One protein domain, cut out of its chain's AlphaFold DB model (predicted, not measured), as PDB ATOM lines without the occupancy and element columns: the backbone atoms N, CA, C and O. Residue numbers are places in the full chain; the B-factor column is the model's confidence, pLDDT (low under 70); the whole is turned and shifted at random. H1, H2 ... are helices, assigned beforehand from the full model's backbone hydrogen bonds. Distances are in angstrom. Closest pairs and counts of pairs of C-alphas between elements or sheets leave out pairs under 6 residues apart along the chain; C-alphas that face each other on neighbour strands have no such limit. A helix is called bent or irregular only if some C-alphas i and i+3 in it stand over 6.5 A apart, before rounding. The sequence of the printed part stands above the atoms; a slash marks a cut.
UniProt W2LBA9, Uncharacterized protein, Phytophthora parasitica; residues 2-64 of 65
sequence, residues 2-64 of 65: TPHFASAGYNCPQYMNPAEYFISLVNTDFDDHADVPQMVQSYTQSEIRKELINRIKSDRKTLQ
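Overview. This is residues 2 to 64 of the 65 residues of an uncharacterized protein of Phytophthora parasitica (UniProt W2LBA9). The longest helix, H4, makes a long arm, of which residues 49 to 64 stick out from a small body holding three shorter helices, H1, H2 and H3, and their links. H3 leads from the body to the arm and makes a corner with H4, while H1 and H2 are near each other in the body, and few C-alphas of different helices come within 8 A. The printed part has 63 residues, with four named helices in the order H1, H2, H3, H4 and no named strand; the class is all helix. The whole is loose, with a radius of gyration of the C-alphas of 14.8 A, and elongated, spanning 46 by 25 by 21 A, the arm making much of the length.

Along the chain. H4 is residues 47 to 62, 22.6 A from first to last C-alpha, and ends at C-alpha 62 at (112.600, 138.541, 144.040). Before it, H3 is residues 36 to 45, 14.3 A long, beginning at C-alpha 36 at (141.813, 128.547, 128.169). H2 is residues 18 to 26, 12.5 A long. H1 is residues 2 to 7, 8.7 A long, beginning at C-alpha 2 at (140.181, 129.666, 143.856). No helix is bent or irregular.

Arrangement. H4 and H3 are close but not clearly touching, their closest C-alphas being those of Arg 49 and Tyr 43, 6.5 A apart. They run the same way at a steep tilt of 59 degrees. H3 and H1 are also close but not clearly touching, with the closest C-alphas, of Tyr 43 and His 4, 8.0 A apart. Their lines are about perpendicular, at 83 degrees. H3 and H2 are close but not clearly touching where the C-alphas of Val 36 and Val 26, their closest, are 6.0 A apart; their lines are only just about perpendicular, at 72 degrees. H1 and H2 are near each other, with 5 pairs of C-alphas within 10 A. H4 is apart from H2, and only just apart from H1, with the closest C-alphas 8.2 A apart. In H1, H2, H3 and H4, every O i to N i+4 pair is within hydrogen-bond range.

Size, cuts and confidence. The two C-alphas farthest apart are those of Asp 31 and Gln 64, at 46.8 A. Without residues 49 to 64, which stand free, the body has 47 residues and spans 30 by 22 by 14 A. The printed part has no cut. The link from H3 to H4 is tight, and the links from H1 to H2 and from H2 to H3 are short. The mean pLDDT of the printed part is 90.2, and residue 64 is the one printed residue under 70.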
ATOM      1  N   THR A   2     138.887 130.303 143.512       76.88
ATOM      2  CA  THR A   2     140.181 129.666 143.856       76.88
ATOM      3  C   THR A   2     140.143 128.128 143.951       76.88
ATOM      4  O   THR A   2     140.996 127.496 143.336       76.88
ATOM      5  N   PRO A   3     139.137 127.485 144.589       84.69
ATOM      6  CA  PRO A   3     139.068 126.018 144.611       84.69
ATOM      7  C   PRO A   3     138.818 125.386 143.233       84.69
ATOM      8  O   PRO A   3     139.208 124.250 142.998       84.69
ATOM      9  N   HIS A   4     138.186 126.119 142.311       86.06
ATOM     10  CA  HIS A   4     137.925 125.639 140.953       86.06
ATOM     11  C   HIS A   4     139.214 125.576 140.133       86.06
ATOM     12  O   HIS A   4     139.499 124.548 139.527       86.06
ATOM     13  N   PHE A   5     140.024 126.636 140.185       87.56
ATOM     14  CA  PHE A   5     141.347 126.647 139.559       87.56
ATOM     15  C   PHE A   5     142.256 125.564 140.150       87.56
ATOM     16  O   PHE A   5     142.858 124.806 139.397       87.56
ATOM     17  N   ALA A   6     142.258 125.402 141.478       87.88
ATOM     18  CA  ALA A   6     143.002 124.329 142.139       87.88
ATOM     19  C   ALA A   6     142.550 122.929 141.680       87.88
ATOM     20  O   ALA A   6     143.389 122.073 141.414       87.88
ATOM     21  N   SER A   7     141.237 122.703 141.516       86.75
ATOM     22  CA  SER A   7     140.704 121.432 140.995       86.75
ATOM     23  C   SER A   7     141.085 121.156 139.537       86.75
ATOM     24  O   SER A   7     141.102 120.002 139.122       86.75
ATOM     25  N   ALA A   8     141.422 122.203 138.780       86.12
ATOM     26  CA  ALA A   8     141.944 122.115 137.419       86.12
ATOM     27  C   ALA A   8     143.485 122.021 137.370       86.12
ATOM     28  O   ALA A   8     144.058 122.050 136.288       86.12
ATOM     29  N   GLY A   9     144.159 121.910 138.524       88.81
ATOM     30  CA  GLY A   9     145.618 121.793 138.626       88.81
ATOM     31  C   GLY A   9     146.359 123.115 138.844       88.81
ATOM     32  O   GLY A   9     147.558 123.105 139.115       88.81
ATOM     33  N   TYR A  10     145.659 124.249 138.811       89.75
ATOM     34  CA  TYR A  10     146.255 125.580 138.913       89.75
ATOM     35  C   TYR A  10     146.211 126.098 140.349       89.75
ATOM     36  O   TYR A  10     145.296 126.818 140.765       89.75
ATOM     37  N   ASN A  11     147.209 125.695 141.131       91.94
ATOM     38  CA  ASN A  11     147.381 126.151 142.504       91.94
ATOM     39  C   ASN A  11     148.216 127.431 142.531       91.94
ATOM     40  O   ASN A  11     149.347 127.446 142.053       91.94
ATOM     41  N   CYS A  12     147.671 128.488 143.135       91.38
ATOM     42  CA  CYS A  12     148.413 129.727 143.340       91.38
ATOM     43  C   CYS A  12     149.623 129.465 144.258       91.38
ATOM     44  O   CYS A  12     149.421 128.976 145.377       91.38
ATOM     45  N   PRO A  13     150.856 129.802 143.835       92.19
ATOM     46  CA  PRO A  13     152.042 129.667 144.671       92.19
ATOM     47  C   PRO A  13     151.942 130.473 145.970       92.19
ATOM     48  O   PRO A  13     151.314 131.535 146.029       92.19
ATOM     49  N   GLN A  14     152.611 129.984 147.017       91.06
ATOM     50  CA  GLN A  14     152.737 130.717 148.275       91.06
ATOM     51  C   GLN A  14     153.502 132.028 148.031       91.06
ATOM     52  O   GLN A  14     154.516 132.029 147.340       91.06
ATOM     53  N   TYR A  15     153.016 133.130 148.613       90.88
ATOM     54  CA  TYR A  15     153.535 134.498 148.427       90.88
ATOM     55  C   TYR A  15     153.301 135.130 147.047       90.88
ATOM     56  O   TYR A  15     153.824 136.211 146.785       90.88
ATOM     57  N   MET A  16     152.481 134.516 146.193       92.44
ATOM     58  CA  MET A  16     152.002 135.153 144.969       92.44
ATOM     59  C   MET A  16     150.638 135.809 145.203       92.44
ATOM     60  O   MET A  16     149.805 135.289 145.948       92.44
ATOM     61  N   ASN A  17     150.399 136.953 144.563       92.62
ATOM     62  CA  ASN A  17     149.083 137.580 144.551       92.62
ATOM     63  C   ASN A  17     148.103 136.703 143.742       92.62
ATOM     64  O   ASN A  17     148.305 136.544 142.535       92.62
ATOM     65  N   PRO A  18     147.025 136.166 144.350       91.25
ATOM     66  CA  PRO A  18     146.103 135.281 143.643       91.25
ATOM     67  C   PRO A  18     145.423 135.946 142.448       91.25
ATOM     68  O   PRO A  18     145.164 135.285 141.448       91.25
ATOM     69  N   ALA A  19     145.129 137.246 142.539       91.25
ATOM     70  CA  ALA A  19     144.464 137.958 141.456       91.25
ATOM     71  C   ALA A  19     145.355 138.023 140.209       91.25
ATOM     72  O   ALA A  19     144.908 137.666 139.123       91.25
ATOM     73  N   GLU A  20     146.620 138.411 140.378       92.00
ATOM     74  CA  GLU A  20     147.584 138.468 139.276       92.00
ATOM     75  C   GLU A  20     147.874 137.077 138.710       92.00
ATOM     76  O   GLU A  20     147.834 136.909 137.497       92.00
ATOM     77  N   TYR A  21     148.059 136.065 139.566       92.25
ATOM     78  CA  TYR A  21     148.297 134.688 139.121       92.25
ATOM     79  C   TYR A  21     147.191 134.175 138.190       92.25
ATOM     80  O   TYR A  21     147.475 133.704 137.090       92.25
ATOM     81  N   PHE A  22     145.922 134.295 138.594       91.62
ATOM     82  CA  PHE A  22     144.817 133.797 137.773       91.62
ATOM     83  C   PHE A  22     144.556 134.659 136.535       91.62
ATOM     84  O   PHE A  22     144.088 134.121 135.538       91.62
ATOM     85  N   ILE A  23     144.864 135.962 136.560       92.00
ATOM     86  CA  ILE A  23     144.787 136.813 135.362       92.00
ATOM     87  C   ILE A  23     145.835 136.382 134.336       92.00
ATOM     88  O   ILE A  23     145.487 136.178 133.175       92.00
ATOM     89  N   SER A  24     147.090 136.193 134.754       92.19
ATOM     90  CA  SER A  24     148.155 135.730 133.859       92.19
ATOM     91  C   SER A  24     147.859 134.347 133.286       92.19
ATOM     92  O   SER A  24     148.157 134.084 132.130       92.19
ATOM     93  N   LEU A  25     147.204 133.487 134.068       91.38
ATOM     94  CA  LEU A  25     146.827 132.147 133.639       91.38
ATOM     95  C   LEU A  25     145.785 132.141 132.509       91.38
ATOM     96  O   LEU A  25     145.820 131.268 131.648       91.38
ATOM     97  N   VAL A  26     144.830 133.075 132.516       91.25
ATOM     98  CA  VAL A  26     143.742 133.114 131.518       91.25
ATOM     99  C   VAL A  26     144.025 134.036 130.341       91.25
ATOM    100  O   VAL A  26     143.247 134.065 129.388       91.25
ATOM    101  N   ASN A  27     145.100 134.816 130.420       91.31
ATOM    102  CA  ASN A  27     145.515 135.712 129.359       91.31
ATOM    103  C   ASN A  27     146.495 134.990 128.424       91.31
ATOM    104  O   ASN A  27     147.608 134.657 128.819       91.31
ATOM    105  N   THR A  28     146.076 134.791 127.175       89.56
ATOM    106  CA  THR A  28     146.842 134.086 126.137       89.56
ATOM    107  C   THR A  28     148.084 134.829 125.648       89.56
ATOM    108  O   THR A  28     148.858 134.263 124.885       89.56
ATOM    109  N   ASP A  29     148.279 136.084 126.057       90.81
ATOM    110  CA  ASP A  29     149.473 136.860 125.710       90.81
ATOM    111  C   ASP A  29     150.721 136.445 126.518       90.81
ATOM    112  O   ASP A  29     151.827 136.864 126.180       90.81
ATOM    113  N   PHE A  30     150.575 135.643 127.583       87.25
ATOM    114  CA  PHE A  30     151.697 135.146 128.391       87.25
ATOM    115  C   PHE A  30     152.096 133.716 128.000       87.25
ATOM    116  O   PHE A  30     151.237 132.861 127.816       87.25
ATOM    117  N   ASP A  31     153.398 133.419 127.963       79.06
ATOM    118  CA  ASP A  31     153.909 132.097 127.562       79.06
ATOM    119  C   ASP A  31     153.398 130.930 128.441       79.06
ATOM    120  O   ASP A  31     153.058 129.875 127.911       79.06
ATOM    121  N   ASP A  32     153.245 131.126 129.757       83.19
ATOM    122  CA  ASP A  32     152.795 130.104 130.733       83.19
ATOM    123  C   ASP A  32     151.273 130.121 131.019       83.19
ATOM    124  O   ASP A  32     150.803 129.716 132.089       83.19
ATOM    125  N   HIS A  33     150.475 130.629 130.084       87.56
ATOM    126  CA  HIS A  33     149.015 130.600 130.180       87.56
ATOM    127  C   HIS A  33     148.438 129.170 130.163       87.56
ATOM    128  O   HIS A  33     149.010 128.228 129.613       87.56
ATOM    129  N   ALA A  34     147.266 128.998 130.773       88.50
ATOM    130  CA  ALA A  34     146.525 127.744 130.738       88.50
ATOM    131  C   ALA A  34     145.936 127.460 129.350       88.50
ATOM    132  O   ALA A  34     145.728 128.359 128.534       88.50
ATOM    133  N   ASP A  35     145.513 126.210 129.144       90.94
ATOM    134  CA  ASP A  35     144.558 125.863 128.089       90.94
ATOM    135  C   ASP A  35     143.192 126.507 128.401       90.94
ATOM    136  O   ASP A  35     142.325 125.943 129.082       90.94
ATOM    137  N   VAL A  36     143.022 127.750 127.940       90.56
ATOM    138  CA  VAL A  36     141.813 128.547 128.169       90.56
ATOM    139  C   VAL A  36     140.557 127.833 127.644       90.56
ATOM    140  O   VAL A  36     139.582 127.764 128.402       90.56
ATOM    141  N   PRO A  37     140.530 127.250 126.424       91.44
ATOM    142  CA  PRO A  37     139.391 126.451 125.963       91.44
ATOM    143  C   PRO A  37     138.983 125.324 126.922       91.44
ATOM    144  O   PRO A  37     137.800 125.210 127.273       91.44
ATOM    145  N   GLN A  38     139.937 124.521 127.395       90.06
ATOM    146  CA  GLN A  38     139.668 123.438 128.344       90.06
ATOM    147  C   GLN A  38     139.128 123.978 129.677       90.06
ATOM    148  O   GLN A  38     138.204 123.411 130.278       90.06
ATOM    149  N   MET A  39     139.668 125.105 130.137       89.88
ATOM    150  CA  MET A  39     139.252 125.736 131.384       89.88
ATOM    151  C   MET A  39     137.820 126.287 131.294       89.88
ATOM    152  O   MET A  39     137.018 126.105 132.213       89.88
ATOM    153  N   VAL A  40     137.452 126.879 130.153       91.81
ATOM    154  CA  VAL A  40     136.078 127.320 129.858       91.81
ATOM    155  C   VAL A  40     135.118 126.130 129.828       91.81
ATOM    156  O   VAL A  40     134.016 126.217 130.381       91.81
ATOM    157  N   GLN A  41     135.515 125.005 129.228       92.44
ATOM    158  CA  GLN A  41     134.701 123.786 129.213       92.44
ATOM    159  C   GLN A  41     134.464 123.254 130.633       92.44
ATOM    160  O   GLN A  41     133.318 122.999 131.018       92.44
ATOM    161  N   SER A  42     135.526 123.179 131.435       90.75
ATOM    162  CA  SER A  42     135.477 122.740 132.835       90.75
ATOM    163  C   SER A  42     134.563 123.636 133.675       90.75
ATOM    164  O   SER A  42     133.698 123.146 134.406       90.75
ATOM    165  N   TYR A  43     134.666 124.958 133.513       92.56
ATOM    166  CA  TYR A  43     133.766 125.907 134.168       92.56
ATOM    167  C   TYR A  43     132.313 125.730 133.712       92.56
ATOM    168  O   TYR A  43     131.393 125.723 134.536       92.56
ATOM    169  N   THR A  44     132.097 125.522 132.411       93.44
ATOM    170  CA  THR A  44     130.772 125.309 131.810       93.44
ATOM    171  C   THR A  44     130.061 124.096 132.410       93.44
ATOM    172  O   THR A  44     128.840 124.118 132.574       93.44
ATOM    173  N   GLN A  45     130.802 123.060 132.785       92.44
ATOM    174  CA  GLN A  45     130.252 121.840 133.376       92.44
ATOM    175  C   GLN A  45     130.211 121.863 134.914       92.44
ATOM    176  O   GLN A  45     129.577 120.998 135.514       92.44
ATOM    177  N   SER A  46     130.833 122.860 135.552       92.94
ATOM    178  CA  SER A  46     130.975 122.937 137.010       92.94
ATOM    179  C   SER A  46     129.668 123.230 137.759       92.94
ATOM    180  O   SER A  46     128.800 123.973 137.287       92.94
ATOM    181  N   GLU A  47     129.573 122.726 138.992       92.62
ATOM    182  CA  GLU A  47     128.483 123.068 139.918       92.62
ATOM    183  C   GLU A  47     128.469 124.563 140.261       92.62
ATOM    184  O   GLU A  47     127.403 125.166 140.335       92.62
ATOM    185  N   ILE A  48     129.641 125.203 140.333       91.31
ATOM    186  CA  ILE A  48     129.777 126.645 140.594       91.31
ATOM    187  C   ILE A  48     128.988 127.467 139.567       91.31
ATOM    188  O   ILE A  48     128.269 128.398 139.936       91.31
ATOM    189  N   ARG A  49     129.087 127.125 138.274       94.25
ATOM    190  CA  ARG A  49     128.306 127.797 137.226       94.25
ATOM    191  C   ARG A  49     126.808 127.575 137.424       94.25
ATOM    192  O   ARG A  49     126.032 128.522 137.287       94.25
ATOM    193  N   LYS A  50     126.392 126.340 137.722       95.00
ATOM    194  CA  LYS A  50     124.975 125.996 137.926       95.00
ATOM    195  C   LYS A  50     124.383 126.781 139.097       95.00
ATOM    196  O   LYS A  50     123.343 127.418 138.940       95.00
ATOM    197  N   GLU A  51     125.072 126.799 140.233       95.25
ATOM    198  CA  GLU A  51     124.672 127.547 141.425       95.25
ATOM    199  C   GLU A  51     124.598 129.053 141.164       95.25
ATOM    200  O   GLU A  51     123.617 129.694 141.544       95.25
ATOM    201  N   LEU A  52     125.587 129.621 140.465       94.25
ATOM    202  CA  LEU A  52     125.594 131.040 140.104       94.25
ATOM    203  C   LEU A  52     124.372 131.407 139.251       94.25
ATOM    204  O   LEU A  52     123.668 132.369 139.558       94.25
ATOM    205  N   ILE A  53     124.076 130.614 138.217       96.00
ATOM    206  CA  ILE A  53     122.903 130.822 137.358       96.00
ATOM    207  C   ILE A  53     121.607 130.712 138.169       96.00
ATOM    208  O   ILE A  53     120.692 131.516 137.973       96.00
ATOM    209  N   ASN A  54     121.513 129.747 139.084       96.31
ATOM    210  CA  ASN A  54     120.337 129.577 139.938       96.31
ATOM    211  C   ASN A  54     120.127 130.782 140.860       96.31
ATOM    212  O   ASN A  54     119.006 131.278 140.960       96.31
ATOM    213  N   ARG A  55     121.201 131.299 141.468       95.62
ATOM    214  CA  ARG A  55     121.151 132.497 142.318       95.62
ATOM    215  C   ARG A  55     120.705 133.728 141.539       95.62
ATOM    216  O   ARG A  55     119.782 134.399 141.982       95.62
ATOM    217  N   ILE A  56     121.272 133.970 140.355       95.38
ATOM    218  CA  ILE A  56     120.871 135.091 139.484       95.38
ATOM    219  C   ILE A  56     119.388 134.984 139.099       95.38
ATOM    220  O   ILE A  56     118.652 135.967 139.143       95.38
ATOM    221  N   LYS A  57     118.919 133.782 138.736       95.50
ATOM    222  CA  LYS A  57     117.504 133.551 138.407       95.50
ATOM    223  C   LYS A  57     116.585 133.775 139.606       95.50
ATOM    224  O   LYS A  57     115.491 134.298 139.421       95.50
ATOM    225  N   SER A  58     116.999 133.345 140.796       94.69
ATOM    226  CA  SER A  58     116.238 133.549 142.030       94.69
ATOM    227  C   SER A  58     116.135 135.033 142.371       94.69
ATOM    228  O   SER A  58     115.034 135.522 142.593       94.69
ATOM    229  N   ASP A  59     117.258 135.749 142.330       93.62
ATOM    230  CA  ASP A  59     117.339 137.182 142.631       93.62
ATOM    231  C   ASP A  59     116.480 138.022 141.670       93.62
ATOM    232  O   ASP A  59     115.695 138.883 142.067       93.62
ATOM    233  N   ARG A  60     116.504 137.679 140.377       92.19
ATOM    234  CA  ARG A  60     115.636 138.322 139.383       92.19
ATOM    235  C   ARG A  60     114.147 138.135 139.678       92.19
ATOM    236  O   ARG A  60     113.370 139.027 139.365       92.19
ATOM    237  N   LYS A  61     113.737 136.998 140.250       89.75
ATOM    238  CA  LYS A  61     112.335 136.767 140.636       89.75
ATOM    239  C   LYS A  61     111.949 137.579 141.870       89.75
ATOM    240  O   LYS A  61     110.826 138.058 141.930       89.75
ATOM    241  N   THR A  62     112.863 137.756 142.824       87.19
ATOM    242  CA  THR A  62     112.600 138.541 144.040       87.19
ATOM    243  C   THR A  62     112.527 140.044 143.780       87.19
ATOM    244  O   THR A  62     111.848 140.740 144.520       87.19
ATOM    245  N   LEU A  63     113.171 140.542 142.717       77.81
ATOM    246  CA  LEU A  63     113.113 141.950 142.291       77.81
ATOM    247  C   LEU A  63     111.884 142.299 141.425       77.81
ATOM    248  O   LEU A  63     111.705 143.458 141.065       77.81
ATOM    249  N   GLN A  64     111.067 141.315 141.035       68.06
ATOM    250  CA  GLN A  64     109.864 141.513 140.208       68.06
ATOM    251  C   GLN A  64     108.575 141.706 141.034       68.06
ATOM    252  O   GLN A  64     107.476 141.579 140.487       68.06
TER     253      GLN A  64